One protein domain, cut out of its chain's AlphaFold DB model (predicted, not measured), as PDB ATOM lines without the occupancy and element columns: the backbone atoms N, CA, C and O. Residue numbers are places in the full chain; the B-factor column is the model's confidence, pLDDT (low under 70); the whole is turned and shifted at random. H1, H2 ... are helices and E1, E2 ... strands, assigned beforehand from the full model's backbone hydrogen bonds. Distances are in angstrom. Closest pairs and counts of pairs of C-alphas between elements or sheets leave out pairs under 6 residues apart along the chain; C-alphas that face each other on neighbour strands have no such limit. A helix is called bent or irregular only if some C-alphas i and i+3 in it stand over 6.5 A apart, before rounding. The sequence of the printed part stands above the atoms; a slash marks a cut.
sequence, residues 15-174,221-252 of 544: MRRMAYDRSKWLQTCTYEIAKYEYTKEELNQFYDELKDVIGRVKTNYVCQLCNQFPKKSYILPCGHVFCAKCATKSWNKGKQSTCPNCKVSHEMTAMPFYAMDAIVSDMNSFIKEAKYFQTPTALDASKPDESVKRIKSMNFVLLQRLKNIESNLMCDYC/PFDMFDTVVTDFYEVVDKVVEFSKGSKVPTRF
ATOM      1  N   MET A  15      16.714  -4.452  11.703       64.81
ATOM      2  CA  MET A  15      15.819  -4.271  12.856       64.81
ATOM      3  C   MET A  15      16.540  -3.669  14.070       64.81
ATOM      4  O   MET A  15      16.025  -2.728  14.675       64.81
ATOM      5  N   ARG A  16      17.767  -4.110  14.378       68.62
ATOM      6  CA  ARG A  16      18.627  -3.485  15.403       68.62
ATOM      7  C   ARG A  16      18.927  -2.028  15.073       68.62
ATOM      8  O   ARG A  16      18.757  -1.161  15.926       68.62
ATOM      9  N   ARG A  17      19.289  -1.741  13.822       68.69
ATOM     10  CA  ARG A  17      19.523  -0.383  13.324       68.69
ATOM     11  C   ARG A  17      18.268   0.487  13.396       68.69
ATOM     12  O   ARG A  17      18.374   1.628  13.829       68.69
ATOM     13  N   MET A  18      17.080  -0.035  13.079       63.12
ATOM     14  CA  MET A  18      15.812   0.687  13.280       63.12
ATOM     15  C   MET A  18      15.483   0.909  14.766       63.12
ATOM     16  O   MET A  18      14.970   1.968  15.116       63.12
ATOM     17  N   ALA A  19      15.814  -0.025  15.661       63.25
ATOM     18  CA  ALA A  19      15.664   0.156  17.109       63.25
ATOM     19  C   ALA A  19      16.691   1.148  17.698       63.25
ATOM     20  O   ALA A  19      16.376   1.882  18.636       63.25
ATOM     21  N   TYR A  20      17.891   1.236  17.120       64.50
ATOM     22  CA  TYR A  20      18.871   2.278  17.422       64.50
ATOM     23  C   TYR A  20      18.396   3.642  16.902       64.50
ATOM     24  O   TYR A  20      18.309   4.600  17.672       64.50
ATOM     25  N   ASP A  21      17.991   3.733  15.632       58.38
ATOM     26  CA  ASP A  21      17.446   4.959  15.050       58.38
ATOM     27  C   ASP A  21      16.118   5.373  15.722       58.38
ATOM     28  O   ASP A  21      15.868   6.568  15.813       58.38
ATOM     29  N   ARG A  22      15.323   4.473  16.328       56.22
ATOM     30  CA  ARG A  22      14.179   4.825  17.208       56.22
ATOM     31  C   ARG A  22      14.602   5.746  18.353       56.22
ATOM     32  O   ARG A  22      13.898   6.714  18.634       56.22
ATOM     33  N   SER A  23      15.753   5.497  18.987       55.25
ATOM     34  CA  SER A  23      16.276   6.347  20.077       55.25
ATOM     35  C   SER A  23      16.584   7.787  19.629       55.25
ATOM     36  O   SER A  23      16.693   8.693  20.455       55.25
ATOM     37  N   LYS A  24      16.691   7.999  18.313       54.03
ATOM     38  CA  LYS A  24      17.112   9.222  17.623       54.03
ATOM     39  C   LYS A  24      15.962   9.867  16.831       54.03
ATOM     40  O   LYS A  24      15.893  11.088  16.749       54.03
ATOM     41  N   TRP A  25      15.002   9.084  16.338       51.00
ATOM     42  CA  TRP A  25      13.760   9.540  15.699       51.00
ATOM     43  C   TRP A  25      12.761  10.089  16.709       51.00
ATOM     44  O   TRP A  25      12.249  11.182  16.506       51.00
ATOM     45  N   LEU A  26      12.611   9.427  17.859       53.81
ATOM     46  CA  LEU A  26      11.873   9.944  19.024       53.81
ATOM     47  C   LEU A  26      12.595  11.136  19.698       53.81
ATOM     48  O   LEU A  26      12.153  11.661  20.717       53.81
ATOM     49  N   GLN A  27      13.740  11.550  19.143       55.78
ATOM     50  CA  GLN A  27      14.274  12.892  19.333       55.78
ATOM     51  C   GLN A  27      13.847  13.810  18.178       55.78
ATOM     52  O   GLN A  27      13.261  14.828  18.481       55.78
ATOM     53  N   THR A  28      14.075  13.492  16.891       66.12
ATOM     54  CA  THR A  28      13.904  14.421  15.735       66.12
ATOM     55  C   THR A  28      12.889  15.571  15.882       66.12
ATOM     56  O   THR A  28      13.329  16.718  15.931       66.12
ATOM     57  N   CYS A  29      11.577  15.321  16.000       76.00
ATOM     58  CA  CYS A  29      10.580  16.385  16.199       76.00
ATOM     59  C   CYS A  29      10.852  17.179  17.486       76.00
ATOM     60  O   CYS A  29      11.118  18.380  17.437       76.00
ATOM     61  N   THR A  30      10.880  16.501  18.638       79.06
ATOM     62  CA  THR A  30      11.162  17.123  19.945       79.06
ATOM     63  C   THR A  30      12.555  17.768  20.039       79.06
ATOM     64  O   THR A  30      12.757  18.655  20.858       79.06
ATOM     65  N   TYR A  31      13.499  17.401  19.172       81.44
ATOM     66  CA  TYR A  31      14.852  17.945  19.060       81.44
ATOM     67  C   TYR A  31      14.896  19.240  18.253       81.44
ATOM     68  O   TYR A  31      15.640  20.144  18.624       81.44
ATOM     69  N   GLU A  32      14.102  19.375  17.186       82.75
ATOM     70  CA  GLU A  32      13.891  20.684  16.556       82.75
ATOM     71  C   GLU A  32      13.198  21.635  17.544       82.75
ATOM     72  O   GLU A  32      13.688  22.741  17.765       82.75
ATOM     73  N   ILE A  33      12.153  21.155  18.232       84.62
ATOM     74  CA  ILE A  33      11.418  21.904  19.265       84.62
ATOM     75  C   ILE A  33      12.340  22.325  20.423       84.62
ATOM     76  O   ILE A  33      12.271  23.465  20.872       84.62
ATOM     77  N   ALA A  34      13.252  21.456  20.875       84.62
ATOM     78  CA  ALA A  34      14.178  21.728  21.982       84.62
ATOM     79  C   ALA A  34      15.366  22.649  21.634       84.62
ATOM     80  O   ALA A  34      16.162  22.974  22.516       84.62
ATOM     81  N   LYS A  35      15.525  23.077  20.372       83.38
ATOM     82  CA  LYS A  35      16.499  24.126  20.004       83.38
ATOM     83  C   LYS A  35      15.995  25.531  20.320       83.38
ATOM     84  O   LYS A  35      16.801  26.466  20.319       83.38
ATOM     85  N   TYR A  36      14.693  25.667  20.544       83.31
ATOM     86  CA  TYR A  36      14.005  26.924  20.773       83.31
ATOM     87  C   TYR A  36      13.494  27.004  22.219       83.31
ATOM     88  O   TYR A  36      13.157  25.994  22.836       83.31
ATOM     89  N   GLU A  37      13.465  28.210  22.777       84.19
ATOM     90  CA  GLU A  37      12.933  28.485  24.112       84.19
ATOM     91  C   GLU A  37      11.791  29.477  23.944       84.19
ATOM     92  O   GLU A  37      12.014  30.643  23.630       84.19
ATOM     93  N   TYR A  38      10.574  28.971  24.105       84.56
ATOM     94  CA  TYR A  38       9.358  29.699  23.791       84.56
ATOM     95  C   TYR A  38       9.042  30.765  24.834       84.56
ATOM     96  O   TYR A  38       9.269  30.575  26.035       84.56
ATOM     97  N   THR A  39       8.448  31.855  24.362       85.06
ATOM     98  CA  THR A  39       7.735  32.836  25.180       85.06
ATOM     99  C   THR A  39       6.487  32.216  25.813       85.06
ATOM    100  O   THR A  39       5.976  31.178  25.382       85.06
ATOM    101  N   LYS A  40       5.952  32.875  26.843       83.62
ATOM    102  CA  LYS A  40       4.695  32.471  27.488       83.62
ATOM    103  C   LYS A  40       3.522  32.515  26.498       83.62
ATOM    104  O   LYS A  40       2.598  31.711  26.599       83.62
ATOM    105  N   GLU A  41       3.549  33.448  25.560       84.19
ATOM    106  CA  GLU A  41       2.488  33.728  24.599       84.19
ATOM    107  C   GLU A  41       2.427  32.630  23.525       84.19
ATOM    108  O   GLU A  41       1.370  32.031  23.332       84.19
ATOM    109  N   GLU A  42       3.572  32.269  22.937       86.25
ATOM    110  CA  GLU A  42       3.709  31.117  22.027       86.25
ATOM    111  C   GLU A  42       3.309  29.804  22.720       86.25
ATOM    112  O   GLU A  42       2.553  29.008  22.166       86.25
ATOM    113  N   LEU A  43       3.751  29.597  23.968       84.44
ATOM    114  CA  LEU A  43       3.359  28.428  24.759       84.44
ATOM    115  C   LEU A  43       1.840  28.327  24.907       84.44
ATOM    116  O   LEU A  43       1.281  27.254  24.687       84.44
ATOM    117  N   ASN A  44       1.165  29.426  25.260       83.56
ATOM    118  CA  ASN A  44      -0.292  29.448  25.387       83.56
ATOM    119  C   ASN A  44      -0.992  29.121  24.060       83.56
ATOM    120  O   ASN A  44      -1.943  28.341  24.083       83.56
ATOM    121  N   GLN A  45      -0.492  29.615  22.920       85.69
ATOM    122  CA  GLN A  45      -1.029  29.241  21.609       85.69
ATOM    123  C   GLN A  45      -0.967  27.720  21.391       85.69
ATOM    124  O   GLN A  45      -1.982  27.109  21.062       85.69
ATOM    125  N   PHE A  46       0.181  27.078  21.637       84.38
ATOM    126  CA  PHE A  46       0.305  25.624  21.455       84.38
ATOM    127  C   PHE A  46      -0.509  24.815  22.475       84.38
ATOM    128  O   PHE A  46      -1.011  23.737  22.145       84.38
ATOM    129  N   TYR A  47      -0.693  25.330  23.697       83.94
ATOM    130  CA  TYR A  47      -1.624  24.746  24.667       83.94
ATOM    131  C   TYR A  47      -3.074  24.782  24.163       83.94
ATOM    132  O   TYR A  47      -3.791  23.799  24.358       83.94
ATOM    133  N   ASP A  48      -3.501  25.863  23.504       85.00
ATOM    134  CA  ASP A  48      -4.852  25.985  22.950       85.00
ATOM    135  C   ASP A  48      -5.042  25.188  21.644       85.00
ATOM    136  O   ASP A  48      -6.044  24.484  21.526       85.00
ATOM    137  N   GLU A  49      -4.066  25.151  20.729       85.94
ATOM    138  CA  GLU A  49      -4.124  24.274  19.543       85.94
ATOM    139  C   GLU A  49      -4.245  22.788  19.936       85.94
ATOM    140  O   GLU A  49      -5.067  22.048  19.384       85.94
ATOM    141  N   LEU A  50      -3.496  22.342  20.953       83.25
ATOM    142  CA  LEU A  50      -3.628  20.984  21.492       83.25
ATOM    143  C   LEU A  50      -4.941  20.786  22.268       83.25
ATOM    144  O   LEU A  50      -5.513  19.696  22.216       83.25
ATOM    145  N   LYS A  51      -5.473  21.812  22.944       86.38
ATOM    146  CA  LYS A  51      -6.803  21.766  23.584       86.38
ATOM    147  C   LYS A  51      -7.912  21.536  22.552       86.38
ATOM    148  O   LYS A  51      -8.835  20.769  22.836       86.38
ATOM    149  N   ASP A  52      -7.791  22.114  21.361       87.75
ATOM    150  CA  ASP A  52      -8.750  21.940  20.269       87.75
ATOM    151  C   ASP A  52      -8.641  20.559  19.606       87.75
ATOM    152  O   ASP A  52      -9.673  19.923  19.381       87.75
ATOM    153  N   VAL A  53      -7.427  20.021  19.405       86.12
ATOM    154  CA  VAL A  53      -7.224  18.594  19.052       86.12
ATOM    155  C   VAL A  53      -7.943  17.692  20.062       86.12
ATOM    156  O   VAL A  53      -8.696  16.794  19.689       86.12
ATOM    157  N   ILE A  54      -7.779  17.964  21.357       84.81
ATOM    158  CA  ILE A  54      -8.413  17.200  22.441       84.81
ATOM    159  C   ILE A  54      -9.941  17.357  22.436       84.81
ATOM    160  O   ILE A  54     -10.652  16.423  22.815       84.81
ATOM    161  N   GLY A  55     -10.459  18.506  21.998       87.38
ATOM    162  CA  GLY A  55     -11.878  18.724  21.731       87.38
ATOM    163  C   GLY A  55     -12.386  17.814  20.614       87.38
ATOM    164  O   GLY A  55     -13.302  17.022  20.842       87.38
ATOM    165  N   ARG A  56     -11.742  17.846  19.441       87.75
ATOM    166  CA  ARG A  56     -12.102  17.003  18.283       87.75
ATOM    167  C   ARG A  56     -11.999  15.511  18.607       87.75
ATOM    168  O   ARG A  56     -12.931  14.761  18.321       87.75
ATOM    169  N   VAL A  57     -10.948  15.086  19.314       84.88
ATOM    170  CA  VAL A  57     -10.788  13.699  19.787       84.88
ATOM    171  C   VAL A  57     -11.859  13.298  20.813       84.88
ATOM    172  O   VAL A  57     -12.262  12.142  20.850       84.88
ATOM    173  N   LYS A  58     -12.400  14.207  21.632       86.12
ATOM    174  CA  LYS A  58     -13.504  13.858  22.551       86.12
ATOM    175  C   LYS A  58     -14.872  13.819  21.869       86.12
ATOM    176  O   LYS A  58     -15.704  13.011  22.276       86.12
ATOM    177  N   THR A  59     -15.092  14.652  20.855       87.56
ATOM    178  CA  THR A  59     -16.358  14.733  20.109       87.56
ATOM    179  C   THR A  59     -16.497  13.612  19.080       87.56
ATOM    180  O   THR A  59     -17.538  12.964  19.019       87.56
ATOM    181  N   ASN A  60     -15.445  13.332  18.307       85.25
ATOM    182  CA  ASN A  60     -15.509  12.363  17.207       85.25
ATOM    183  C   ASN A  60     -15.406  10.902  17.697       85.25
ATOM    184  O   ASN A  60     -15.807   9.982  16.990       85.25
ATOM    185  N   TYR A  61     -14.895  10.676  18.915       86.50
ATOM    186  CA  TYR A  61     -14.573   9.351  19.456       86.50
ATOM    187  C   TYR A  61     -15.461   9.054  20.661       86.50
ATOM    188  O   TYR A  61     -14.994   8.918  21.792       86.50
ATOM    189  N   VAL A  62     -16.770   8.979  20.424       90.19
ATOM    190  CA  VAL A  62     -17.757   8.644  21.457       90.19
ATOM    191  C   VAL A  62     -18.197   7.184  21.367       90.19
ATOM    192  O   VAL A  62     -18.478   6.639  20.299       90.19
ATOM    193  N   CYS A  63     -18.284   6.542  22.530       92.69
ATOM    194  CA  CYS A  63     -18.834   5.206  22.697       92.69
ATOM    195  C   CYS A  63     -20.338   5.236  22.378       92.69
ATOM    196  O   CYS A  63     -21.123   5.716  23.195       92.69
ATOM    197  N   GLN A  64     -20.748   4.679  21.234       91.19
ATOM    198  CA  GLN A  64     -22.130   4.744  20.711       91.19
ATOM    199  C   GLN A  64     -23.203   4.108  21.625       91.19
ATOM    200  O   GLN A  64     -24.395   4.272  21.406       91.19
ATOM    201  N   LEU A  65     -22.791   3.376  22.668       92.25
ATOM    202  CA  LEU A  65     -23.676   2.807  23.694       92.25
ATOM    203  C   LEU A  65     -23.952   3.745  24.884       92.25
ATOM    204  O   LEU A  65     -24.706   3.379  25.783       92.25
ATOM    205  N   CYS A  66     -23.295   4.904  24.960       94.75
ATOM    206  CA  CYS A  66     -23.521   5.886  26.028       94.75
ATOM    207  C   CYS A  66     -23.274   7.348  25.626       94.75
ATOM    208  O   CYS A  66     -23.445   8.226  26.465       94.75
ATOM    209  N   ASN A  67     -22.863   7.615  24.382       92.81
ATOM    210  CA  ASN A  67     -22.605   8.945  23.822       92.81
ATOM    211  C   ASN A  67     -21.649   9.784  24.689       92.81
ATOM    212  O   ASN A  67     -21.860  10.965  24.953       92.81
ATOM    213  N   GLN A  68     -20.587   9.128  25.163       92.69
ATOM    214  CA  GLN A  68     -19.503   9.701  25.962       92.69
ATOM    215  C   GLN A  68     -18.157   9.182  25.453       92.69
ATOM    216  O   GLN A  68     -18.079   8.067  24.928       92.69
ATOM    217  N   PHE A  69     -17.083   9.944  25.668       89.69
ATOM    218  CA  PHE A  69     -15.724   9.474  25.391       89.69
ATOM    219  C   PHE A  69     -15.423   8.158  26.158       89.69
ATOM    220  O   PHE A  69     -15.683   8.104  27.370       89.69
ATOM    221  N   PRO A  70     -14.885   7.107  25.499       89.62
ATOM    222  CA  PRO A  70     -14.534   5.829  26.109       89.62
ATOM    223  C   PRO A  70     -13.736   5.946  27.416       89.62
ATOM    224  O   PRO A  70     -12.635   6.484  27.466       89.62
ATOM    225  N   LYS A  71     -14.284   5.401  28.507       89.88
ATOM    226  CA  LYS A  71     -13.590   5.289  29.801       89.88
ATOM    227  C   LYS A  71     -13.134   3.850  30.005       89.88
ATOM    228  O   LYS A  71     -13.986   2.971  30.164       89.88
ATOM    229  N   LYS A  72     -11.810   3.645  30.044       90.31
ATOM    230  CA  LYS A  72     -11.149   2.339  29.880       90.31
ATOM    231  C   LYS A  72     -11.554   1.745  28.533       90.31
ATOM    232  O   LYS A  72     -12.531   1.003  28.456       90.31
ATOM    233  N   SER A  73     -10.886   2.177  27.475       90.94
ATOM    234  CA  SER A  73     -11.255   1.874  26.092       90.94
ATOM    235  C   SER A  73     -11.190   0.370  25.825       90.94
ATOM    236  O   SER A  73     -10.205  -0.283  26.166       90.94
ATOM    237  N   TYR A  74     -12.242  -0.180  25.222       91.38
ATOM    238  CA  TYR A  74     -12.301  -1.554  24.722       91.38
ATOM    239  C   TYR A  74     -12.612  -1.523  23.232       91.38
ATOM    240  O   TYR A  74     -13.524  -0.809  22.817       91.38
ATOM    241  N   ILE A  75     -11.877  -2.305  22.447       90.12
ATOM    242  CA  ILE A  75     -11.999  -2.375  20.991       90.12
ATOM    243  C   ILE A  75     -12.437  -3.771  20.546       90.12
ATOM    244  O   ILE A  75     -12.016  -4.786  21.109       90.12
ATOM    245  N   LEU A  76     -13.323  -3.810  19.555       88.88
ATOM    246  CA  LEU A  76     -13.823  -5.031  18.921       88.88
ATOM    247  C   LEU A  76     -12.923  -5.423  17.733       88.88
ATOM    248  O   LEU A  76     -12.247  -4.555  17.180       88.88
ATOM    249  N   PRO A  77     -12.981  -6.678  17.244       84.50
ATOM    250  CA  PRO A  77     -12.229  -7.102  16.054       84.50
ATOM    251  C   PRO A  77     -12.608  -6.376  14.743       84.50
ATOM    252  O   PRO A  77     -11.902  -6.496  13.750       84.50
ATOM    253  N   CYS A  78     -13.697  -5.596  14.728       86.81
ATOM    254  CA  CYS A  78     -14.064  -4.663  13.652       86.81
ATOM    255  C   CYS A  78     -13.605  -3.211  13.896       86.81
ATOM    256  O   CYS A  78     -14.209  -2.284  13.358       86.81
ATOM    257  N   GLY A  79     -12.633  -2.978  14.782       86.50
ATOM    258  CA  GLY A  79     -12.083  -1.648  15.085       86.50
ATOM    259  C   GLY A  79     -12.980  -0.709  15.900       86.50
ATOM    260  O   GLY A  79     -12.521   0.335  16.349       86.50
ATOM    261  N   HIS A  80     -14.242  -1.051  16.157       90.00
ATOM    262  CA  HIS A  80     -15.146  -0.189  16.922       90.00
ATOM    263  C   HIS A  80     -14.787  -0.142  18.418       90.00
ATOM    264  O   HIS A  80     -14.572  -1.186  19.036       90.00
ATOM    265  N   VAL A  81     -14.768   1.064  19.008       91.12
ATOM    266  CA  VAL A  81     -14.337   1.315  20.398       91.12
ATOM    267  C   VAL A  81     -15.494   1.750  21.305       91.12
ATOM    268  O   VAL A  81     -16.320   2.588  20.944       91.12
ATOM    269  N   PHE A  82     -15.517   1.213  22.526       92.31
ATOM    270  CA  PHE A  82     -16.521   1.479  23.558       92.31
ATOM    271  C   PHE A  82     -15.864   1.658  24.938       92.31
ATOM    272  O   PHE A  82     -14.710   1.287  25.154       92.31
ATOM    273  N   CYS A  83     -16.606   2.179  25.923       93.94
ATOM    274  CA  CYS A  83     -16.203   2.056  27.330       93.94
ATOM    275  C   CYS A  83     -16.174   0.573  27.742       93.94
ATOM    276  O   CYS A  83     -17.102  -0.154  27.388       93.94
ATOM    277  N   ALA A  84     -15.244   0.154  28.609       91.19
ATOM    278  CA  ALA A  84     -15.209  -1.205  29.168       91.19
ATOM    279  C   ALA A  84     -16.577  -1.669  29.701       91.19
ATOM    280  O   ALA A  84     -17.071  -2.731  29.337       91.19
ATOM    281  N   LYS A  85     -17.252  -0.825  30.502       92.00
ATOM    282  CA  LYS A  85     -18.593  -1.117  31.048       92.00
ATOM    283  C   LYS A  85     -19.674  -1.297  29.974       92.00
ATOM    284  O   LYS A  85     -20.656  -1.985  30.231       92.00
ATOM    285  N   CYS A  86     -19.528  -0.652  28.819       92.19
ATOM    286  CA  CYS A  86     -20.466  -0.763  27.706       92.19
ATOM    287  C   CYS A  86     -20.179  -2.037  26.908       92.19
ATOM    288  O   CYS A  86     -21.087  -2.844  26.746       92.19
ATOM    289  N   ALA A  87     -18.910  -2.267  26.543       89.56
ATOM    290  CA  ALA A  87     -18.458  -3.498  25.897       89.56
ATOM    291  C   ALA A  87     -18.870  -4.738  26.707       89.56
ATOM    292  O   ALA A  87     -19.617  -5.564  26.203       89.56
ATOM    293  N   THR A  88     -18.516  -4.839  27.994       86.44
ATOM    294  CA  THR A  88     -18.895  -5.999  28.824       86.44
ATOM    295  C   THR A  88     -20.414  -6.222  28.893       86.44
ATOM    296  O   THR A  88     -20.848  -7.368  28.935       86.44
ATOM    297  N   LYS A  89     -21.237  -5.162  28.860       84.62
ATOM    298  CA  LYS A  89     -22.708  -5.280  28.881       84.62
ATOM    299  C   LYS A  89     -23.317  -5.748  27.552       84.62
ATOM    300  O   LYS A  89     -24.334  -6.440  27.587       84.62
ATOM    301  N   SER A  90     -22.749  -5.347  26.412       78.25
ATOM    302  CA  SER A  90     -23.283  -5.659  25.074       78.25
ATOM    303  C   SER A  90     -22.623  -6.863  24.401       78.25
ATOM    304  O   SER A  90     -23.231  -7.475  23.534       78.25
ATOM    305  N   TRP A  91     -21.377  -7.171  24.764       77.44
ATOM    306  CA  TRP A  91     -20.498  -8.100  24.051       77.44
ATOM    307  C   TRP A  91     -20.367  -9.452  24.757       77.44
ATOM    308  O   TRP A  91     -20.510 -10.498  24.130       77.44
ATOM    309  N   ASN A  92     -20.155  -9.453  26.077       64.62
ATOM    310  CA  ASN A  92     -19.786 -10.653  26.841       64.62
ATOM    311  C   ASN A  92     -21.006 -11.524  27.222       64.62
ATOM    312  O   ASN A  92     -21.142 -11.928  28.375       64.62
ATOM    313  N   LYS A  93     -21.916 -11.780  26.271       61.50
ATOM    314  CA  LYS A  93     -23.157 -12.555  26.478       61.50
ATOM    315  C   LYS A  93     -23.237 -13.880  25.702       61.50
ATOM    316  O   LYS A  93     -24.214 -14.599  25.871       61.50
ATOM    317  N   GLY A  94     -22.244 -14.229  24.880       56.56
ATOM    318  CA  GLY A  94     -22.256 -15.467  24.090       56.56
ATOM    319  C   GLY A  94     -20.899 -15.823  23.475       56.56
ATOM    320  O   GLY A  94     -19.944 -15.060  23.595       56.56
ATOM    321  N   LYS A  95     -20.823 -16.997  22.824       58.53
ATOM    322  CA  LYS A  95     -19.625 -17.478  22.096       58.53
ATOM    323  C   LYS A  95     -19.363 -16.725  20.787       58.53
ATOM    324  O   LYS A  95     -18.224 -16.634  20.352       58.53
ATOM    325  N   GLN A  96     -20.418 -16.205  20.168       62.34
ATOM    326  CA  GLN A  96     -20.340 -15.225  19.091       62.34
ATOM    327  C   GLN A  96     -20.942 -13.924  19.607       62.34
ATOM    328  O   GLN A  96     -21.894 -13.933  20.392       62.34
ATOM    329  N   SER A  97     -20.365 -12.808  19.181       79.00
ATOM    330  CA  SER A  97     -20.701 -11.486  19.705       79.00
ATOM    331  C   SER A  97     -20.749 -10.462  18.574       79.00
ATOM    332  O   SER A  97     -19.869 -10.430  17.715       79.00
ATOM    333  N   THR A  98     -21.825  -9.676  18.534       86.31
ATOM    334  CA  THR A  98     -22.225  -8.882  17.362       86.31
ATOM    335  C   THR A  98     -22.029  -7.393  17.612       86.31
ATOM    336  O   THR A  98     -22.433  -6.865  18.648       86.31
ATOM    337  N   CYS A  99     -21.385  -6.694  16.674       88.88
ATOM    338  CA  CYS A  99     -20.997  -5.300  16.862       88.88
ATOM    339  C   CYS A  99     -22.227  -4.387  17.003       88.88
ATOM    340  O   CYS A  99     -23.036  -4.330  16.072       88.88
ATOM    341  N   PRO A 100     -22.349  -3.596  18.090       87.81
ATOM    342  CA  PRO A 100     -23.435  -2.631  18.241       87.81
ATOM    343  C   PRO A 100     -23.542  -1.646  17.069       87.81
ATOM    344  O   PRO A 100     -24.655  -1.289  16.689       87.81
ATOM    345  N   ASN A 101     -22.405  -1.270  16.472       89.19
ATOM    346  CA  ASN A 101     -22.329  -0.358  15.332       89.19
ATOM    347  C   ASN A 101     -22.602  -1.097  14.010       89.19
ATOM    348  O   ASN A 101     -23.697  -1.005  13.464       89.19
ATOM    349  N   CYS A 102     -21.619  -1.853  13.507       90.69
ATOM    350  CA  CYS A 102     -21.641  -2.420  12.152       90.69
ATOM    351  C   CYS A 102     -22.382  -3.760  12.005       90.69
ATOM    352  O   CYS A 102     -22.418  -4.307  10.910       90.69
ATOM    353  N   LYS A 103     -22.944  -4.313  13.089       89.50
ATOM    354  CA  LYS A 103     -23.669  -5.602  13.128       89.50
ATOM    355  C   LYS A 103     -22.878  -6.837  12.658       89.50
ATOM    356  O   LYS A 103     -23.448  -7.917  12.565       89.50
ATOM    357  N   VAL A 104     -21.568  -6.718  12.430       88.31
ATOM    358  CA  VAL A 104     -20.685  -7.863  12.158       88.31
ATOM    359  C   VAL A 104     -20.497  -8.686  13.436       88.31
ATOM    360  O   VAL A 104     -20.221  -8.127  14.503       88.31
ATOM    361  N   SER A 105     -20.656 -10.004  13.328       86.19
ATOM    362  CA  SER A 105     -20.379 -10.962  14.403       86.19
ATOM    363  C   SER A 105     -18.920 -11.407  14.386       86.19
ATOM    364  O   SER A 105     -18.355 -11.661  13.325       86.19
ATOM    365  N   HIS A 106     -18.325 -11.539  15.569       82.50
ATOM    366  CA  HIS A 106     -16.968 -12.038  15.756       82.50
ATOM    367  C   HIS A 106     -16.912 -13.089  16.872       82.50
ATOM    368  O   HIS A 106     -17.648 -13.009  17.860       82.50
ATOM    369  N   GLU A 107     -16.008 -14.054  16.699       77.00
ATOM    370  CA  GLU A 107     -15.689 -15.113  17.671       77.00
ATOM    371  C   GLU A 107     -14.715 -14.624  18.755       77.00
ATOM    372  O   GLU A 107     -14.746 -15.081  19.895       77.00
ATOM    373  N   MET A 108     -13.850 -13.664  18.410       73.25
ATOM    374  CA  MET A 108     -12.872 -13.086  19.328       73.25
ATOM    375  C   MET A 108     -13.494 -11.986  20.200       73.25
ATOM    376  O   MET A 108     -14.291 -11.168  19.738       73.25
ATOM    377  N   THR A 109     -13.109 -11.954  21.475       78.94
ATOM    378  CA  THR A 109     -13.651 -11.022  22.468       78.94
ATOM    379  C   THR A 109     -13.108  -9.597  22.315       78.94
ATOM    380  O   THR A 109     -12.019  -9.367  21.792       78.94
ATOM    381  N   ALA A 110     -13.875  -8.610  22.789       84.12
ATOM    382  CA  ALA A 110     -13.434  -7.223  22.850       84.12
ATOM    383  C   ALA A 110     -12.294  -7.066  23.871       84.12
ATOM    384  O   ALA A 110     -12.437  -7.465  25.031       84.12
ATOM    385  N   MET A 111     -11.188  -6.443  23.460       86.50
ATOM    386  CA  MET A 111      -9.982  -6.302  24.282       86.50
ATOM    387  C   MET A 111      -9.749  -4.859  24.751       86.50
ATOM    388  O   MET A 111     -10.141  -3.921  24.053       86.50
ATOM    389  N   PRO A 112      -9.068  -4.650  25.895       88.50
ATOM    390  CA  PRO A 112      -8.530  -3.350  26.283       88.50
ATOM    391  C   PRO A 112      -7.692  -2.690  25.178       88.50
ATOM    392  O   PRO A 112      -6.839  -3.327  24.560       88.50
ATOM    393  N   PHE A 113      -7.886  -1.386  24.982       86.19
ATOM    394  CA  PHE A 113      -7.138  -0.584  24.017       86.19
ATOM    395  C   PHE A 113      -6.443   0.603  24.691       86.19
ATOM    396  O   PHE A 113      -6.912   1.743  24.674       86.19
ATOM    397  N   TYR A 114      -5.298   0.318  25.317       84.88
ATOM    398  CA  TYR A 114      -4.605   1.279  26.177       84.88
ATOM    399  C   TYR A 114      -3.985   2.476  25.444       84.88
ATOM    400  O   TYR A 114      -3.762   3.489  26.098       84.88
ATOM    401  N   ALA A 115      -3.733   2.408  24.132       81.50
ATOM    402  CA  ALA A 115      -3.123   3.522  23.396       81.50
ATOM    403  C   ALA A 115      -3.996   4.790  23.458       81.50
ATOM    404  O   ALA A 115      -3.512   5.849  23.847       81.50
ATOM    405  N   MET A 116      -5.304   4.678  23.187       81.69
ATOM    406  CA  MET A 116      -6.235   5.814  23.303       81.69
ATOM    407  C   MET A 116      -6.405   6.304  24.742       81.69
ATOM    408  O   MET A 116      -6.441   7.513  24.974       81.69
ATOM    409  N   ASP A 117      -6.461   5.388  25.715       85.31
ATOM    410  CA  ASP A 117      -6.503   5.756  27.136       85.31
ATOM    411  C   ASP A 117      -5.229   6.526  27.552       85.31
ATOM    412  O   ASP A 117      -5.321   7.475  28.331       85.31
ATOM    413  N   ALA A 118      -4.057   6.149  27.026       86.25
ATOM    414  CA  ALA A 118      -2.771   6.791  27.293       86.25
ATOM    415  C   ALA A 118      -2.668   8.169  26.627       86.25
ATOM    416  O   ALA A 118      -2.475   9.156  27.336       86.25
ATOM    417  N   ILE A 119      -2.901   8.258  25.310       82.38
ATOM    418  CA  ILE A 119      -2.905   9.515  24.537       82.38
ATOM    419  C   ILE A 119      -3.808  10.543  25.215       82.38
ATOM    420  O   ILE A 119      -3.366  11.644  25.547       82.38
ATOM    421  N   VAL A 120      -5.057  10.167  25.509       81.62
ATOM    422  CA  VAL A 120      -6.019  11.079  26.134       81.62
ATOM    423  C   VAL A 120      -5.684  11.345  27.611       81.62
ATOM    424  O   VAL A 120      -6.012  12.417  28.120       81.62
ATOM    425  N   SER A 121      -4.976  10.456  28.314       86.12
ATOM    426  CA  SER A 121      -4.455  10.729  29.665       86.12
ATOM    427  C   SER A 121      -3.311  11.753  29.666       86.12
ATOM    428  O   SER A 121      -3.352  12.699  30.459       86.12
ATOM    429  N   ASP A 122      -2.316  11.616  28.783       85.56
ATOM    430  CA  ASP A 122      -1.220  12.585  28.635       85.56
ATOM    431  C   ASP A 122      -1.760  13.952  28.196       85.56
ATOM    432  O   ASP A 122      -1.502  14.961  28.849       85.56
ATOM    433  N   MET A 123      -2.626  13.972  27.182       80.12
ATOM    434  CA  MET A 123      -3.348  15.160  26.716       80.12
ATOM    435  C   MET A 123      -4.153  15.873  27.824       80.12
ATOM    436  O   MET A 123      -4.072  17.092  27.979       80.12
ATOM    437  N   ASN A 124      -4.916  15.139  28.646       83.81
ATOM    438  CA  ASN A 124      -5.634  15.742  29.780       83.81
ATOM    439  C   ASN A 124      -4.694  16.202  30.909       83.81
ATOM    440  O   ASN A 124      -5.084  17.062  31.700       83.81
ATOM    441  N   SER A 125      -3.497  15.625  31.025       84.56
ATOM    442  CA  SER A 125      -2.475  16.073  31.980       84.56
ATOM    443  C   SER A 125      -1.849  17.387  31.511       84.56
ATOM    444  O   SER A 125      -1.801  18.345  32.277       84.56
ATOM    445  N   PHE A 126      -1.530  17.475  30.219       78.88
ATOM    446  CA  PHE A 126      -0.996  18.663  29.563       78.88
ATOM    447  C   PHE A 126      -1.923  19.891  29.695       78.88
ATOM    448  O   PHE A 126      -1.466  20.967  30.077       78.88
ATOM    449  N   ILE A 127      -3.247  19.730  29.526       80.12
ATOM    450  CA  ILE A 127      -4.228  20.810  29.787       80.12
ATOM    451  C   ILE A 127      -4.219  21.271  31.260       80.12
ATOM    452  O   ILE A 127      -4.435  22.451  31.543       80.12
ATOM    453  N   LYS A 128      -4.014  20.368  32.228       85.31
ATOM    454  CA  LYS A 128      -3.951  20.748  33.656       85.31
ATOM    455  C   LYS A 128      -2.673  21.516  33.970       85.31
ATOM    456  O   LYS A 128      -2.716  22.470  34.742       85.31
ATOM    457  N   GLU A 129      -1.567  21.107  33.360       79.88
ATOM    458  CA  GLU A 129      -0.270  21.771  33.472       79.88
ATOM    459  C   GLU A 129      -0.349  23.191  32.888       79.88
ATOM    460  O   GLU A 129      -0.002  24.138  33.588       79.88
ATOM    461  N   ALA A 130      -0.954  23.369  31.704       76.44
ATOM    462  CA  ALA A 130      -1.247  24.684  31.111       76.44
ATOM    463  C   ALA A 130      -1.911  25.652  32.108       76.44
ATOM    464  O   ALA A 130      -1.425  26.755  32.356       76.44
ATOM    465  N   LYS A 131      -2.996  25.195  32.753       81.50
ATOM    466  CA  LYS A 131      -3.770  25.992  33.718       81.50
ATOM    467  C   LYS A 131      -2.958  26.423  34.936       81.50
ATOM    468  O   LYS A 131      -3.189  27.515  35.444       81.50
ATOM    469  N   TYR A 132      -2.016  25.602  35.404       77.00
ATOM    470  CA  TYR A 132      -1.136  25.977  36.515       77.00
ATOM    471  C   TYR A 132      -0.270  27.192  36.146       77.00
ATOM    472  O   TYR A 132      -0.160  28.138  36.927       77.00
ATOM    473  N   PHE A 133       0.276  27.214  34.929       67.62
ATOM    474  CA  PHE A 133       1.121  28.306  34.437       67.62
ATOM    475  C   PHE A 133       0.354  29.582  34.049       67.62
ATOM    476  O   PHE A 133       0.944  30.659  34.015       67.62
ATOM    477  N   GLN A 134      -0.954  29.477  33.799       69.12
ATOM    478  CA  GLN A 134      -1.842  30.605  33.483       69.12
ATOM    479  C   GLN A 134      -2.349  31.374  34.722       69.12
ATOM    480  O   GLN A 134      -3.018  32.395  34.570       69.12
ATOM    481  N   THR A 135      -2.056  30.922  35.949       69.69
ATOM    482  CA  THR A 135      -2.550  31.588  37.172       69.69
ATOM    483  C   THR A 135      -1.895  32.970  37.400       69.69
ATOM    484  O   THR A 135      -0.669  33.071  37.361       69.69
ATOM    485  N   PRO A 136      -2.656  34.057  37.672       57.94
ATOM    486  CA  PRO A 136      -2.077  35.404  37.811       57.94
ATOM    487  C   PRO A 136      -1.084  35.555  38.973       57.94
ATOM    488  O   PRO A 136      -0.068  36.226  38.837       57.94
ATOM    489  N   THR A 137      -1.323  34.864  40.090       57.22
ATOM    490  CA  THR A 137      -0.452  34.825  41.282       57.22
ATOM    491  C   THR A 137       0.913  34.163  41.053       57.22
ATOM    492  O   THR A 137       1.716  34.073  41.977       57.22
ATOM    493  N   ALA A 138       1.184  33.668  39.844       52.50
ATOM    494  CA  ALA A 138       2.360  32.873  39.519       52.50
ATOM    495  C   ALA A 138       3.455  33.644  38.754       52.50
ATOM    496  O   ALA A 138       4.579  33.145  38.637       52.50
ATOM    497  N   LEU A 139       3.139  34.828  38.221       59.72
ATOM    498  CA  LEU A 139       4.021  35.653  37.387       59.72
ATOM    499  C   LEU A 139       3.958  37.115  37.844       59.72
ATOM    500  O   LEU A 139       3.428  37.982  37.151       59.72
ATOM    501  N   ASP A 140       4.481  37.367  39.041       63.62
ATOM    502  CA  ASP A 140       4.666  38.722  39.553       63.62
ATOM    503  C   ASP A 140       5.752  39.452  38.741       63.62
ATOM    504  O   ASP A 140       6.897  38.997  38.649       63.62
ATOM    505  N   ALA A 141       5.392  40.604  38.168       65.19
ATOM    506  CA  ALA A 141       6.299  41.461  37.412       65.19
ATOM    507  C   ALA A 141       7.453  42.020  38.269       65.19
ATOM    508  O   ALA A 141       8.496  42.370  37.717       65.19
ATOM    509  N   SER A 142       7.318  42.042  39.603       74.19
ATOM    510  CA  SER A 142       8.415  42.380  40.521       74.19
ATOM    511  C   SER A 142       9.548  41.335  40.525       74.19
ATOM    512  O   SER A 142      10.654  41.620  40.987       74.19
ATOM    513  N   LYS A 143       9.306  40.134  39.973       78.31
ATOM    514  CA  LYS A 143      10.228  38.989  39.995       78.31
ATOM    515  C   LYS A 143      10.499  38.398  38.598       78.31
ATOM    516  O   LYS A 143      10.026  37.297  38.274       78.31
ATOM    517  N   PRO A 144      11.333  39.053  37.766       75.31
ATOM    518  CA  PRO A 144      11.702  38.528  36.448       75.31
ATOM    519  C   PRO A 144      12.377  37.146  36.530       75.31
ATOM    520  O   PRO A 144      12.115  36.264  35.714       75.31
ATOM    521  N   ASP A 145      13.184  36.920  37.565       80.19
ATOM    522  CA  ASP A 145      13.970  35.700  37.754       80.19
ATOM    523  C   ASP A 145      13.114  34.447  38.034       80.19
ATOM    524  O   ASP A 145      13.420  33.354  37.554       80.19
ATOM    525  N   GLU A 146      12.019  34.592  38.791       81.94
ATOM    526  CA  GLU A 146      11.034  33.515  38.999       81.94
ATOM    527  C   GLU A 146      10.229  33.258  37.716       81.94
ATOM    528  O   GLU A 146       9.961  32.104  37.372       81.94
ATOM    529  N   SER A 147       9.928  34.314  36.954       77.00
ATOM    530  CA  SER A 147       9.211  34.223  35.678       77.00
ATOM    531  C   SER A 147      10.005  33.460  34.609       77.00
ATOM    532  O   SER A 147       9.471  32.539  33.988       77.00
ATOM    533  N   VAL A 148      11.306  33.742  34.451       80.94
ATOM    534  CA  VAL A 148      12.193  32.998  33.531       80.94
ATOM    535  C   VAL A 148      12.330  31.527  33.948       80.94
ATOM    536  O   VAL A 148      12.254  30.633  33.102       80.94
ATOM    537  N   LYS A 149      12.468  31.238  35.252       85.19
ATOM    538  CA  LYS A 149      12.499  29.855  35.774       85.19
ATOM    539  C   LYS A 149      11.185  29.111  35.489       85.19
ATOM    540  O   LYS A 149      11.220  27.930  35.129       85.19
ATOM    541  N   ARG A 150      10.034  29.794  35.571       82.38
ATOM    542  CA  ARG A 150       8.725  29.220  35.218       82.38
ATOM    543  C   ARG A 150       8.624  28.905  33.725       82.38
ATOM    544  O   ARG A 150       8.256  27.783  33.396       82.38
ATOM    545  N   ILE A 151       9.010  29.825  32.840       82.56
ATOM    546  CA  ILE A 151       8.979  29.613  31.379       82.56
ATOM    547  C   ILE A 151       9.869  28.426  30.975       82.56
ATOM    548  O   ILE A 151       9.422  27.529  30.263       82.56
ATOM    549  N   LYS A 152      11.085  28.319  31.527       85.69
ATOM    550  CA  LYS A 152      11.957  27.143  31.320       85.69
ATOM    551  C   LYS A 152      11.321  25.833  31.799       85.69
ATOM    552  O   LYS A 152      11.477  24.802  31.146       85.69
ATOM    553  N   SER A 153      10.553  25.876  32.888       86.88
ATOM    554  CA  SER A 153       9.790  24.719  33.377       86.88
ATOM    555  C   SER A 153       8.636  24.343  32.435       86.88
ATOM    556  O   SER A 153       8.424  23.158  32.186       86.88
ATOM    557  N   MET A 154       7.931  25.325  31.858       83.62
ATOM    558  CA  MET A 154       6.894  25.097  30.838       83.62
ATOM    559  C   MET A 154       7.479  24.438  29.587       83.62
ATOM    560  O   MET A 154       6.962  23.419  29.136       83.62
ATOM    561  N   ASN A 155       8.597  24.969  29.080       85.44
ATOM    562  CA  ASN A 155       9.308  24.440  27.914       85.44
ATOM    563  C   ASN A 155       9.736  22.977  28.119       85.44
ATOM    564  O   ASN A 155       9.540  22.139  27.240       85.44
ATOM    565  N   PHE A 156      10.243  22.634  29.308       86.56
ATOM    566  CA  PHE A 156      10.551  21.246  29.656       86.56
ATOM    567  C   PHE A 156       9.300  20.349  29.691       86.56
ATOM    568  O   PHE A 156       9.318  19.256  29.126       86.56
ATOM    569  N   VAL A 157       8.205  20.800  30.318       86.44
ATOM    570  CA  VAL A 157       6.948  20.031  30.405       86.44
ATOM    571  C   VAL A 157       6.328  19.804  29.021       86.44
ATOM    572  O   VAL A 157       5.932  18.677  28.725       86.44
ATOM    573  N   LEU A 158       6.316  20.822  28.152       83.94
ATOM    574  CA  LEU A 158       5.908  20.707  26.747       83.94
ATOM    575  C   LEU A 158       6.687  19.598  26.036       83.94
ATOM    576  O   LEU A 158       6.083  18.689  25.471       83.94
ATOM    577  N   LEU A 159       8.018  19.637  26.116       85.50
ATOM    578  CA  LEU A 159       8.886  18.661  25.459       85.50
ATOM    579  C   LEU A 159       8.633  17.227  25.940       85.50
ATOM    580  O   LEU A 159       8.506  16.331  25.108       85.50
ATOM    581  N   GLN A 160       8.503  16.992  27.252       86.50
ATOM    582  CA  GLN A 160       8.200  15.647  27.768       86.50
ATOM    583  C   GLN A 160       6.800  15.165  27.353       86.50
ATOM    584  O   GLN A 160       6.622  13.992  27.030       86.50
ATOM    585  N   ARG A 161       5.798  16.054  27.329       85.75
ATOM    586  CA  ARG A 161       4.416  15.697  26.966       85.75
ATOM    587  C   ARG A 161       4.265  15.406  25.477       85.75
ATOM    588  O   ARG A 161       3.661  14.392  25.135       85.75
ATOM    589  N   LEU A 162       4.874  16.215  24.608       84.44
ATOM    590  CA  LEU A 162       4.946  15.925  23.175       84.44
ATOM    591  C   LEU A 162       5.662  14.595  22.919       84.44
ATOM    592  O   LEU A 162       5.120  13.760  22.204       84.44
ATOM    593  N   LYS A 163       6.806  14.351  23.573       85.44
ATOM    594  CA  LYS A 163       7.562  13.094  23.462       85.44
ATOM    595  C   LYS A 163       6.733  11.862  23.843       85.44
ATOM    596  O   LYS A 163       6.764  10.853  23.140       85.44
ATOM    597  N   ASN A 164       5.974  11.938  24.940       85.25
ATOM    598  CA  ASN A 164       5.085  10.855  25.357       85.25
ATOM    599  C   ASN A 164       3.981  10.606  24.321       85.25
ATOM    600  O   ASN A 164       3.771   9.463  23.915       85.25
ATOM    601  N   ILE A 165       3.282  11.650  23.869       84.44
ATOM    602  CA  ILE A 165       2.165  11.497  22.926       84.44
ATOM    603  C   ILE A 165       2.671  11.011  21.556       84.44
ATOM    604  O   ILE A 165       2.100  10.070  21.011       84.44
ATOM    605  N   GLU A 166       3.792  11.549  21.061       84.06
ATOM    606  CA  GLU A 166       4.495  11.073  19.859       84.06
ATOM    607  C   GLU A 166       4.801   9.570  19.965       84.06
ATOM    608  O   GLU A 166       4.423   8.807  19.079       84.06
ATOM    609  N   SER A 167       5.357   9.110  21.096       83.69
ATOM    610  CA  SER A 167       5.661   7.687  21.312       83.69
ATOM    611  C   SER A 167       4.441   6.756  21.280       83.69
ATOM    612  O   SER A 167       4.586   5.592  20.913       83.69
ATOM    613  N   ASN A 168       3.245   7.259  21.613       84.44
ATOM    614  CA  ASN A 168       1.985   6.509  21.535       84.44
ATOM    615  C   ASN A 168       1.346   6.536  20.126       84.44
ATOM    616  O   ASN A 168       0.376   5.818  19.887       84.44
ATOM    617  N   LEU A 169       1.858   7.365  19.208       86.06
ATOM    618  CA  LEU A 169       1.356   7.569  17.836       86.06
ATOM    619  C   LEU A 169       2.377   7.135  16.760       86.06
ATOM    620  O   LEU A 169       2.216   7.422  15.570       86.06
ATOM    621  N   MET A 170       3.448   6.457  17.176       84.56
ATOM    622  CA  MET A 170       4.424   5.791  16.314       84.56
ATOM    623  C   MET A 170       4.068   4.311  16.160       84.56
ATOM    624  O   MET A 170       3.468   3.703  17.043       84.56
ATOM    625  N   CYS A 171       4.472   3.701  15.046       84.38
ATOM    626  CA  CYS A 171       4.310   2.262  14.857       84.38
ATOM    627  C   CYS A 171       5.154   1.457  15.860       84.38
ATOM    628  O   CYS A 171       6.368   1.649  15.927       84.38
ATOM    629  N   ASP A 172       4.530   0.487  16.539       79.25
ATOM    630  CA  ASP A 172       5.176  -0.405  17.523       79.25
ATOM    631  C   ASP A 172       6.342  -1.247  16.956       79.25
ATOM    632  O   ASP A 172       7.175  -1.742  17.715       79.25
ATOM    633  N   TYR A 173       6.397  -1.407  15.629       77.31
ATOM    634  CA  TYR A 173       7.398  -2.198  14.912       77.31
ATOM    635  C   TYR A 173       8.439  -1.320  14.204       77.31
ATOM    636  O   TYR A 173       9.620  -1.396  14.508       77.31
ATOM    637  N   CYS A 174       8.017  -0.467  13.266       76.75
ATOM    638  CA  CYS A 174       8.930   0.304  12.412       76.75
ATOM    639  C   CYS A 174       9.151   1.759  12.868       76.75
ATOM    640  O   CYS A 174       9.774   2.527  12.138       76.75
ATOM    641  N   PRO A 221      -7.668  -2.941   9.497       88.19
ATOM    642  CA  PRO A 221      -7.463  -1.498   9.438       88.19
ATOM    643  C   PRO A 221      -8.188  -0.791  10.587       88.19
ATOM    644  O   PRO A 221      -9.215  -1.261  11.083       88.19
ATOM    645  N   PHE A 222      -7.654   0.350  11.004       88.50
ATOM    646  CA  PHE A 222      -8.165   1.113  12.133       88.50
ATOM    647  C   PHE A 222      -8.102   2.622  11.863       88.50
ATOM    648  O   PHE A 222      -7.521   3.394  12.624       88.50
ATOM    649  N   ASP A 223      -8.771   3.024  10.779       86.38
ATOM    650  CA  ASP A 223      -8.874   4.390  10.237       86.38
ATOM    651  C   ASP A 223      -9.247   5.455  11.294       86.38
ATOM    652  O   ASP A 223      -8.881   6.628  11.190       86.38
ATOM    653  N   MET A 224      -9.948   5.040  12.358       83.50
ATOM    654  CA  MET A 224     -10.264   5.893  13.503       83.50
ATOM    655  C   MET A 224      -8.986   6.437  14.173       83.50
ATOM    656  O   MET A 224      -8.937   7.607  14.525       83.50
ATOM    657  N   PHE A 225      -7.928   5.633  14.317       86.06
ATOM    658  CA  PHE A 225      -6.655   6.086  14.899       86.06
ATOM    659  C   PHE A 225      -5.875   7.000  13.961       86.06
ATOM    660  O   PHE A 225      -5.260   7.951  14.430       86.06
ATOM    661  N   ASP A 226      -5.947   6.772  12.647       89.19
ATOM    662  CA  ASP A 226      -5.267   7.618  11.659       89.19
ATOM    663  C   ASP A 226      -5.736   9.071  11.722       89.19
ATOM    664  O   ASP A 226      -4.943   9.986  11.509       89.19
ATOM    665  N   THR A 227      -6.994   9.297  12.104       88.06
ATOM    666  CA  THR A 227      -7.511  10.645  12.367       88.06
ATOM    667  C   THR A 227      -6.896  11.253  13.643       88.06
ATOM    668  O   THR A 227      -6.534  12.422  13.623       88.06
ATOM    669  N   VAL A 228      -6.666  10.490  14.727       86.69
ATOM    670  CA  VAL A 228      -5.955  10.985  15.937       86.69
ATOM    671  C   VAL A 228      -4.509  11.336  15.609       86.69
ATOM    672  O   VAL A 228      -4.003  12.377  16.023       86.69
ATOM    673  N   VAL A 229      -3.844  10.442  14.872       89.31
ATOM    674  CA  VAL A 229      -2.454  10.596  14.450       89.31
ATOM    675  C   VAL A 229      -2.331  11.836  13.560       89.31
ATOM    676  O   VAL A 229      -1.466  12.672  13.806       89.31
ATOM    677  N   THR A 230      -3.230  12.011  12.589       90.44
ATOM    678  CA  THR A 230      -3.257  13.192  11.710       90.44
ATOM    679  C   THR A 230      -3.469  14.480  12.508       90.44
ATOM    680  O   THR A 230      -2.612  15.359  12.452       90.44
ATOM    681  N   ASP A 231      -4.536  14.564  13.309       88.00
ATOM    682  CA  ASP A 231      -4.875  15.750  14.106       88.00
ATOM    683  C   ASP A 231      -3.758  16.175  15.074       88.00
ATOM    684  O   ASP A 231      -3.506  17.367  15.244       88.00
ATOM    685  N   PHE A 232      -3.090  15.218  15.728       87.44
ATOM    686  CA  PHE A 232      -1.994  15.527  16.647       87.44
ATOM    687  C   PHE A 232      -0.732  15.968  15.906       87.44
ATOM    688  O   PHE A 232      -0.140  16.993  16.255       87.44
ATOM    689  N   TYR A 233      -0.304  15.210  14.891       89.56
ATOM    690  CA  TYR A 233       0.915  15.561  14.176       89.56
ATOM    691  C   TYR A 233       0.758  16.844  13.349       89.56
ATOM    692  O   TYR A 233       1.766  17.501  13.144       89.56
ATOM    693  N   GLU A 234      -0.449  17.259  12.944       88.38
ATOM    694  CA  GLU A 234      -0.665  18.589  12.345       88.38
ATOM    695  C   GLU A 234      -0.162  19.710  13.274       88.38
ATOM    696  O   GLU A 234       0.478  20.656  12.821       88.38
ATOM    697  N   VAL A 235      -0.386  19.587  14.590       87.31
ATOM    698  CA  VAL A 235       0.125  20.557  15.570       87.31
ATOM    699  C   VAL A 235       1.624  20.367  15.815       87.31
ATOM    700  O   VAL A 235       2.352  21.354  15.870       87.31
ATOM    701  N   VAL A 236       2.131  19.129  15.901       87.50
ATOM    702  CA  VAL A 236       3.587  18.892  16.037       87.50
ATOM    703  C   VAL A 236       4.360  19.463  14.849       87.50
ATOM    704  O   VAL A 236       5.365  20.140  15.052       87.50
ATOM    705  N   ASP A 237       3.879  19.237  13.626       88.81
ATOM    706  CA  ASP A 237       4.503  19.717  12.398       88.81
ATOM    707  C   ASP A 237       4.538  21.265  12.390       88.81
ATOM    708  O   ASP A 237       5.597  21.832  12.118       88.81
ATOM    709  N   LYS A 238       3.472  21.958  12.837       87.88
ATOM    710  CA  LYS A 238       3.474  23.427  13.046       87.88
ATOM    711  C   LYS A 238       4.490  23.896  14.088       87.88
ATOM    712  O   LYS A 238       5.234  24.837  13.823       87.88
ATOM    713  N   VAL A 239       4.553  23.264  15.267       86.38
ATOM    714  CA  VAL A 239       5.517  23.640  16.325       86.38
ATOM    715  C   VAL A 239       6.956  23.430  15.827       86.38
ATOM    716  O   VAL A 239       7.836  24.259  16.062       86.38
ATOM    717  N   VAL A 240       7.198  22.357  15.069       88.38
ATOM    718  CA  VAL A 240       8.479  22.069  14.413       88.38
ATOM    719  C   VAL A 240       8.809  23.098  13.320       88.38
ATOM    720  O   VAL A 240       9.960  23.523  13.222       88.38
ATOM    721  N   GLU A 241       7.848  23.522  12.498       88.38
ATOM    722  CA  GLU A 241       8.049  24.575  11.492       88.38
ATOM    723  C   GLU A 241       8.328  25.938  12.132       88.38
ATOM    724  O   GLU A 241       9.280  26.612  11.731       88.38
ATOM    725  N   PHE A 242       7.601  26.296  13.191       86.12
ATOM    726  CA  PHE A 242       7.863  27.486  13.999       86.12
ATOM    727  C   PHE A 242       9.290  27.471  14.576       86.12
ATOM    728  O   PHE A 242      10.048  28.427  14.400       86.12
ATOM    729  N   SER A 243       9.705  26.340  15.160       85.56
ATOM    730  CA  SER A 243      11.065  26.129  15.691       85.56
ATOM    731  C   SER A 243      12.164  26.325  14.642       85.56
ATOM    732  O   SER A 243      13.252  26.802  14.961       85.56
ATOM    733  N   LYS A 244      11.896  25.937  13.387       85.38
ATOM    734  CA  LYS A 244      12.829  26.066  12.254       85.38
ATOM    735  C   LYS A 244      12.846  27.482  11.669       85.38
ATOM    736  O   LYS A 244      13.904  27.945  11.245       85.38
ATOM    737  N   GLY A 245      11.692  28.150  11.615       79.88
ATOM    738  CA  GLY A 245      11.548  29.512  11.097       79.88
ATOM    739  C   GLY A 245      12.141  30.574  12.028       79.88
ATOM    740  O   GLY A 245      12.725  31.557  11.559       79.88
ATOM    741  N   SER A 246      12.052  30.354  13.340       72.38
ATOM    742  CA  SER A 246      12.601  31.237  14.370       72.38
ATOM    743  C   SER A 246      14.135  31.215  14.392       72.38
ATOM    744  O   SER A 246      14.776  30.379  15.026       72.38
ATOM    745  N   LYS A 247      14.742  32.191  13.704       54.41
ATOM    746  CA  LYS A 247      16.181  32.263  13.363       54.41
ATOM    747  C   LYS A 247      17.184  32.309  14.531       54.41
ATOM    748  O   LYS A 247      18.386  32.351  14.269       54.41
ATOM    749  N   VAL A 248      16.746  32.306  15.794       53.59
ATOM    750  CA  VAL A 248      17.633  32.403  16.966       53.59
ATOM    751  C   VAL A 248      17.408  31.242  17.945       53.59
ATOM    752  O   VAL A 248      16.687  31.391  18.929       53.59
ATOM    753  N   PRO A 249      18.062  30.084  17.732       51.38
ATOM    754  CA  PRO A 249      18.153  29.036  18.745       51.38
ATOM    755  C   PRO A 249      18.804  29.572  20.029       51.38
ATOM    756  O   PRO A 249      19.950  30.028  20.002       51.38
ATOM    757  N   THR A 250      18.114  29.494  21.167       50.50
ATOM    758  CA  THR A 250      18.469  30.194  22.423       50.50
ATOM    759  C   THR A 250      19.803  29.787  23.031       50.50
ATOM    760  O   THR A 250      20.368  30.537  23.818       50.50
ATOM    761  N   ARG A 251      20.395  28.664  22.603       50.19
ATOM    762  CA  ARG A 251      21.800  28.341  22.914       50.19
ATOM    763  C   ARG A 251      22.771  29.464  22.513       50.19
ATOM    764  O   ARG A 251      23.849  29.566  23.089       50.19
ATOM    765  N   PHE A 252      22.409  30.259  21.500       40.66
ATOM    766  CA  PHE A 252      23.140  31.426  21.011       40.66
ATOM    767  C   PHE A 252      22.690  32.737  21.676       40.66
ATOM    768  O   PHE A 252      23.037  33.797  21.171       40.66
TER     769      PHE A 252
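This is residues 15 to 174 and 221 to 252 of the 544 residues of the protein "Zinc-binding protein A33" of Folsomia candida (UniProt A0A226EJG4). Four long helices, H2, H4, H5 and H6, form a flat up-and-down bundle, each running against the one before it in the chain, with a small head of the E1 and E2 hairpin, H3 and loops at one end. H1 packs on H5 with its residues 26 to 33 and on H6 with its residues 29 to 33. The printed part has 192 residues, with six named helices and two antiparallel strands in the order H1, H2, E1, E2, H3, H4, H5, H6; the class is mostly helix. It is loose, with a radius of gyration of the C-alphas of 20.2 A and spans of 66 by 45 by 21 A.

H1, residues 15 to 33, is irregular, C-alphas 26 and 29 being 7.2 A apart, and touches H6, residues 223 to 245; closest are the C-alphas of Ile 33 and Ser 243, 5.5 A. H2, residues 40 to 60, touches H6 at a shallow tilt of 11 degrees, opposite ways; closest are C-alphas Val 53 and Asp 231, 6.2 A. E1, residues 73 to 75, and E2, residues 81 to 83, form a hairpin, with N 74 and O 82 at 2.9 A, within hydrogen-bond range. The closest C-alphas of E1 and H3, residues 84 to 90, are Tyr 74 and Ala 84, 5.3 A. H4, residues 114 to 133, and H5, residues 144 to 168, touch as a helical hairpin at 9 degrees; closest are C-alphas Ile 119 and Ile 165, 5.7 A. Every O i to N i+4 pair is within hydrogen-bond range in H2 and H5, against 10 of 15 in H1, 2 of 3 in H3, 15 of 16 in H4 and 17 of 19 in H6.

H1 begins at C-alpha 15 (15.819, -4.271, 12.856); H6, 32.4 A long, ends at C-alpha 245 (11.548, 29.512, 11.097). H5 is 36.6 A long and H2 30.3 A.

Residues 175 to 220 are cut out, leaving 16.8 A between C-alphas 174 and 221. The links H2 to E1 and H3 to H4 are long. pLDDT is under 70 at residues 15 to 28, 92 to 96, 133 to 141 and 247 to 252.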